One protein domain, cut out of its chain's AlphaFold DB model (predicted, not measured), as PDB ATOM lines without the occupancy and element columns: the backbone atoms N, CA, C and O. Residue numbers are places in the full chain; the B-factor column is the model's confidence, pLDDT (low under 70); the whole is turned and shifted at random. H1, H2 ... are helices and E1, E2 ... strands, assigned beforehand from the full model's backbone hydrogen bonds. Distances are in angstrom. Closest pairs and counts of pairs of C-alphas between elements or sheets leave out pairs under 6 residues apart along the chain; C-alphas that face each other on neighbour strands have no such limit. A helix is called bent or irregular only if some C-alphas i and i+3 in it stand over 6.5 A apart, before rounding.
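This is residues 509 to 553 of the 654 residues of the protein "GH23981" of Drosophila grimshawi (UniProt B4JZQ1). A small hairpin of two short strands, E1 and E2, sits at one end of the printed part and a single longer helix, H1, at the other, with a loose stretch, residues 525 to 534, running between the two. The last part of the helix and the residues after it, residues 542 to 553, stand free and stick out from the body. The printed part has 45 residues, with two named strands and one named helix in the order E1, E2, H1; the sheet has the order E1 - E2 and is antiparallel, and the class is mixed, helices and strands. The whole is only just loose, close to extended, with a radius of gyration of the C-alphas of 13.9 A, and it is elongated, spanning 39 by 24 by 18 A.

The printed part begins with Pro 509, whose C-alpha is at (-17.286, -31.012, 45.043). Strand E1 is residues 514 to 517, with 10.1 A from first to last C-alpha, and begins with C-alpha 514 at (-15.575, -32.715, 39.188). Strand E2 is residues 522 to 524, 6.3 A from first to last C-alpha. Helix H1 is residues 535 to 551, 24.2 A from first to last C-alpha; it begins with C-alpha 535 at (6.133, -28.792, 32.675) and ends with C-alpha 551 at (6.899, -37.001, 55.477). In the stretch before H1, residues 530 to 532 are a short helical run that bears no name.

E1 and E2 are a hairpin, joined by a tight link of 4 residues. They are antiparallel neighbours, with 155 degrees between their N-to-C directions. The C-alphas of Thr 514 and Gln 524 face each other at 4.3 A, and those of Ile 516 and Ile 522 face each other at 4.8 A. N 515 and O 523 are within hydrogen-bond range at 2.8 A, and N 523 and O 515 are also at 2.8 A. A short link of 10 residues joins E2 to H1. E1 and H1 are apart. In H1 every O i to N i+4 pair is within hydrogen-bond range, and the helix is neither bent nor irregular.

The two C-alphas farthest apart are those of Gly 520 and Asn 553, at 40.5 A, and the first and last printed C-alphas, of Pro 509 and Asn 553, are 32.0 A apart. Without residues 542 to 553, of which 542 to 551 belong to H1, the body has 33 residues and spans 29 by 18 by 11 A. The printed part has no cut and no long link. The mean pLDDT of the printed part is 80.7, and one residue, Asn 553, is under 70.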
ATOM      1  N   PRO A 509     -17.353 -29.714  45.699       84.88
ATOM      2  CA  PRO A 509     -17.286 -31.012  45.043       84.88
ATOM      3  C   PRO A 509     -18.626 -31.339  44.376       84.88
ATOM      4  O   PRO A 509     -19.689 -31.135  44.961       84.88
ATOM      5  N   SER A 510     -18.549 -31.861  43.160       81.19
ATOM      6  CA  SER A 510     -19.655 -32.364  42.350       81.19
ATOM      7  C   SER A 510     -19.444 -33.855  42.054       81.19
ATOM      8  O   SER A 510     -18.461 -34.470  42.479       81.19
ATOM      9  N   GLU A 511     -20.377 -34.450  41.323       72.62
ATOM     10  CA  GLU A 511     -20.300 -35.842  40.883       72.62
ATOM     11  C   GLU A 511     -19.179 -36.043  39.839       72.62
ATOM     12  O   GLU A 511     -18.691 -35.093  39.223       72.62
ATOM     13  N   ASN A 512     -18.733 -37.290  39.647       74.81
ATOM     14  CA  ASN A 512     -17.712 -37.677  38.658       74.81
ATOM     15  C   ASN A 512     -16.385 -36.893  38.761       74.81
ATOM     16  O   ASN A 512     -15.904 -36.325  37.778       74.81
ATOM     17  N   CYS A 513     -15.801 -36.848  39.967       77.62
ATOM     18  CA  CYS A 513     -14.489 -36.238  40.255       77.62
ATOM     19  C   CYS A 513     -14.351 -34.772  39.799       77.62
ATOM     20  O   CYS A 513     -13.249 -34.273  39.558       77.62
ATOM     21  N   THR A 514     -15.481 -34.076  39.699       82.88
ATOM     22  CA  THR A 514     -15.575 -32.715  39.188       82.88
ATOM     23  C   THR A 514     -15.808 -31.740  40.337       82.88
ATOM     24  O   THR A 514     -16.526 -32.041  41.283       82.88
ATOM     25  N   TRP A 515     -15.209 -30.558  40.269       86.19
ATOM     26  CA  TRP A 515     -15.385 -29.473  41.226       86.19
ATOM     27  C   TRP A 515     -15.931 -28.254  40.500       86.19
ATOM     28  O   TRP A 515     -15.468 -27.922  39.410       86.19
ATOM     29  N   ILE A 516     -16.898 -27.574  41.106       85.56
ATOM     30  CA  ILE A 516     -17.516 -26.378  40.534       85.56
ATOM     31  C   ILE A 516     -17.138 -25.180  41.405       85.56
ATOM     32  O   ILE A 516     -17.343 -25.183  42.620       85.56
ATOM     33  N   SER A 517     -16.547 -24.164  40.785       85.56
ATOM     34  CA  SER A 517     -16.231 -22.886  41.421       85.56
ATOM     35  C   SER A 517     -17.505 -22.066  41.632       85.56
ATOM     36  O   SER A 517     -18.454 -22.159  40.852       85.56
ATOM     37  N   THR A 518     -17.516 -21.179  42.628       79.44
ATOM     38  CA  THR A 518     -18.581 -20.173  42.815       79.44
ATOM     39  C   THR A 518     -18.815 -19.278  41.589       79.44
ATOM     40  O   THR A 518     -19.873 -18.671  41.468       79.44
ATOM     41  N   GLN A 519     -17.846 -19.223  40.674       79.88
ATOM     42  CA  GLN A 519     -17.864 -18.493  39.410       79.88
ATOM     43  C   GLN A 519     -18.396 -19.340  38.228       79.88
ATOM     44  O   GLN A 519     -18.355 -18.890  37.087       79.88
ATOM     45  N   GLY A 520     -18.855 -20.574  38.469       78.81
ATOM     46  CA  GLY A 520     -19.356 -21.491  37.435       78.81
ATOM     47  C   GLY A 520     -18.271 -22.223  36.635       78.81
ATOM     48  O   GLY A 520     -18.598 -22.978  35.723       78.81
ATOM     49  N   GLN A 521     -16.989 -22.037  36.966       83.50
ATOM     50  CA  GLN A 521     -15.901 -22.820  36.372       83.50
ATOM     51  C   GLN A 521     -15.973 -24.282  36.820       83.50
ATOM     52  O   GLN A 521     -16.305 -24.564  37.971       83.50
ATOM     53  N   ILE A 522     -15.617 -25.199  35.921       83.00
ATOM     54  CA  ILE A 522     -15.681 -26.644  36.138       83.00
ATOM     55  C   ILE A 522     -14.260 -27.212  36.048       83.00
ATOM     56  O   ILE A 522     -13.628 -27.146  34.997       83.00
ATOM     57  N   LEU A 523     -13.765 -27.767  37.153       81.25
ATOM     58  CA  LEU A 523     -12.482 -28.462  37.247       81.25
ATOM     59  C   LEU A 523     -12.762 -29.960  37.308       81.25
ATOM     60  O   LEU A 523     -13.243 -30.462  38.320       81.25
ATOM     61  N   GLN A 524     -12.482 -30.675  36.223       84.25
ATOM     62  CA  GLN A 524     -12.621 -32.127  36.168       84.25
ATOM     63  C   GLN A 524     -11.264 -32.780  36.432       84.25
ATOM     64  O   GLN A 524     -10.315 -32.577  35.674       84.25
ATOM     65  N   LEU A 525     -11.163 -33.575  37.498       79.88
ATOM     66  CA  LEU A 525      -9.994 -34.425  37.704       79.88
ATOM     67  C   LEU A 525     -10.058 -35.580  36.701       79.88
ATOM     68  O   LEU A 525     -11.074 -36.268  36.602       79.88
ATOM     69  N   THR A 526      -8.976 -35.779  35.953       78.81
ATOM     70  CA  THR A 526      -8.840 -36.858  34.970       78.81
ATOM     71  C   THR A 526      -7.569 -37.649  35.246       78.81
ATOM     72  O   THR A 526      -6.546 -37.082  35.641       78.81
ATOM     73  N   ASP A 527      -7.629 -38.964  35.039       79.94
ATOM     74  CA  ASP A 527      -6.464 -39.832  35.180       79.94
ATOM     75  C   ASP A 527      -5.464 -39.531  34.058       79.94
ATOM     76  O   ASP A 527      -5.673 -39.856  32.885       79.94
ATOM     77  N   THR A 528      -4.365 -38.876  34.422       78.44
ATOM     78  CA  THR A 528      -3.302 -38.455  33.507       78.44
ATOM     79  C   THR A 528      -2.059 -39.314  33.715       78.44
ATOM     80  O   THR A 528      -1.594 -39.520  34.837       78.44
ATOM     81  N   SER A 529      -1.497 -39.847  32.626       81.12
ATOM     82  CA  SER A 529      -0.209 -40.539  32.690       81.12
ATOM     83  C   SER A 529       0.922 -39.529  32.902       81.12
ATOM     84  O   SER A 529       0.877 -38.422  32.365       81.12
ATOM     85  N   LEU A 530       1.971 -39.925  33.636       77.19
ATOM     86  CA  LEU A 530       3.134 -39.067  33.935       77.19
ATOM     87  C   LEU A 530       3.797 -38.473  32.677       77.19
ATOM     88  O   LEU A 530       4.405 -37.412  32.744       77.19
ATOM     89  N   GLU A 531       3.659 -39.148  31.535       80.38
ATOM     90  CA  GLU A 531       4.176 -38.739  30.223       80.38
ATOM     91  C   GLU A 531       3.430 -37.551  29.595       80.38
ATOM     92  O   GLU A 531       3.965 -36.903  28.698       80.38
ATOM     93  N   LYS A 532       2.189 -37.287  30.025       82.75
ATOM     94  CA  LYS A 532       1.297 -36.263  29.456       82.75
ATOM     95  C   LYS A 532       1.198 -34.995  30.307       82.75
ATOM     96  O   LYS A 532       0.479 -34.077  29.924       82.75
ATOM     97  N   LEU A 533       1.889 -34.949  31.446       80.50
ATOM     98  CA  LEU A 533       1.930 -33.770  32.308       80.50
ATOM     99  C   LEU A 533       2.654 -32.621  31.599       80.50
ATOM    100  O   LEU A 533       3.736 -32.812  31.041       80.50
ATOM    101  N   SER A 534       2.094 -31.417  31.671       83.12
ATOM    102  CA  SER A 534       2.819 -30.200  31.301       83.12
ATOM    103  C   SER A 534       3.987 -29.941  32.262       83.12
ATOM    104  O   SER A 534       3.987 -30.407  33.404       83.12
ATOM    105  N   ASP A 535       4.969 -29.138  31.839       79.06
ATOM    106  CA  ASP A 535       6.133 -28.792  32.675       79.06
ATOM    107  C   ASP A 535       5.732 -28.192  34.042       79.06
ATOM    108  O   ASP A 535       6.398 -28.432  35.050       79.06
ATOM    109  N   VAL A 536       4.619 -27.448  34.094       82.69
ATOM    110  CA  VAL A 536       4.094 -26.819  35.320       82.69
ATOM    111  C   VAL A 536       3.456 -27.852  36.252       82.69
ATOM    112  O   VAL A 536       3.702 -27.836  37.460       82.69
ATOM    113  N   GLU A 537       2.666 -28.781  35.707       82.81
ATOM    114  CA  GLU A 537       2.073 -29.883  36.476       82.81
ATOM    115  C   GLU A 537       3.158 -30.833  36.992       82.81
ATOM    116  O   GLU A 537       3.107 -31.256  38.147       82.81
ATOM    117  N   ALA A 538       4.185 -31.104  36.183       83.31
ATOM    118  CA  ALA A 538       5.348 -31.886  36.581       83.31
ATOM    119  C   ALA A 538       6.170 -31.193  37.689       83.31
ATOM    120  O   ALA A 538       6.573 -31.860  38.643       83.31
ATOM    121  N   GLU A 539       6.386 -29.868  37.633       83.81
ATOM    122  CA  GLU A 539       7.054 -29.126  38.719       83.81
ATOM    123  C   GLU A 539       6.223 -29.152  40.016       83.81
ATOM    124  O   GLU A 539       6.766 -29.402  41.099       83.81
ATOM    125  N   MET A 540       4.898 -28.984  39.926       82.31
ATOM    126  CA  MET A 540       4.003 -29.069  41.087       82.31
ATOM    127  C   MET A 540       3.973 -30.482  41.690       82.31
ATOM    128  O   MET A 540       4.133 -30.642  42.904       82.31
ATOM    129  N   LEU A 541       3.842 -31.518  40.854       86.81
ATOM    130  CA  LEU A 541       3.862 -32.915  41.282       86.81
ATOM    131  C   LEU A 541       5.217 -33.295  41.890       86.81
ATOM    132  O   LEU A 541       5.252 -33.978  42.912       86.81
ATOM    133  N   MET A 542       6.330 -32.797  41.339       83.12
ATOM    134  CA  MET A 542       7.661 -32.944  41.936       83.12
ATOM    135  C   MET A 542       7.708 -32.341  43.345       83.12
ATOM    136  O   MET A 542       8.211 -32.989  44.264       83.12
ATOM    137  N   HIS A 543       7.173 -31.136  43.555       81.69
ATOM    138  CA  HIS A 543       7.131 -30.524  44.885       81.69
ATOM    139  C   HIS A 543       6.316 -31.351  45.892       81.69
ATOM    140  O   HIS A 543       6.801 -31.603  46.999       81.69
ATOM    141  N   ILE A 544       5.137 -31.837  45.494       85.56
ATOM    142  CA  ILE A 544       4.274 -32.686  46.331       85.56
ATOM    143  C   ILE A 544       4.954 -34.035  46.626       85.56
ATOM    144  O   ILE A 544       4.996 -34.473  47.777       85.56
ATOM    145  N   ALA A 545       5.559 -34.677  45.623       83.44
ATOM    146  CA  ALA A 545       6.278 -35.940  45.783       83.44
ATOM    147  C   ALA A 545       7.471 -35.804  46.747       83.44
ATOM    148  O   ALA A 545       7.670 -36.655  47.615       83.44
ATOM    149  N   LEU A 546       8.234 -34.709  46.659       79.44
ATOM    150  CA  LEU A 546       9.337 -34.413  47.578       79.44
ATOM    151  C   LEU A 546       8.854 -34.172  49.015       79.44
ATOM    152  O   LEU A 546       9.504 -34.618  49.964       79.44
ATOM    153  N   GLU A 547       7.714 -33.498  49.192       82.38
ATOM    154  CA  GLU A 547       7.084 -33.342  50.504       82.38
ATOM    155  C   GLU A 547       6.646 -34.695  51.079       82.38
ATOM    156  O   GLU A 547       6.974 -34.999  52.227       82.38
ATOM    157  N   LYS A 548       6.027 -35.565  50.274       79.94
ATOM    158  CA  LYS A 548       5.618 -36.911  50.704       79.94
ATOM    159  C   LYS A 548       6.803 -37.826  51.024       79.94
ATOM    160  O   LYS A 548       6.798 -38.472  52.071       79.94
ATOM    161  N   ILE A 549       7.872 -37.819  50.226       80.44
ATOM    162  CA  ILE A 549       9.125 -38.546  50.527       80.44
ATOM    163  C   ILE A 549       9.716 -38.099  51.877       80.44
ATOM    164  O   ILE A 549      10.209 -38.921  52.661       80.44
ATOM    165  N   LYS A 550       9.634 -36.796  52.176       77.00
ATOM    166  CA  LYS A 550      10.092 -36.194  53.432       77.00
ATOM    167  C   LYS A 550       9.180 -36.536  54.618       77.00
ATOM    168  O   LYS A 550       9.709 -36.851  55.681       77.00
ATOM    169  N   GLU A 551       7.855 -36.524  54.459       73.62
ATOM    170  CA  GLU A 551       6.899 -37.001  55.477       73.62
ATOM    171  C   GLU A 551       7.153 -38.472  55.840       73.62
ATOM    172  O   GLU A 551       7.222 -38.829  57.018       73.62
ATOM    173  N   LEU A 552       7.370 -39.316  54.827       74.44
ATOM    174  CA  LEU A 552       7.626 -40.751  54.976       74.44
ATOM    175  C   LEU A 552       9.043 -41.071  55.504       74.44
ATOM    176  O   LEU A 552       9.349 -42.232  55.788       74.44
ATOM    177  N   ASN A 553       9.911 -40.063  55.679       64.62
ATOM    178  CA  ASN A 553      11.311 -40.198  56.111       64.62
ATOM    179  C   ASN A 553      12.137 -41.198  55.262       64.62
ATOM    180  O   ASN A 553      13.067 -41.838  55.771       64.62
TER     181      ASN A 553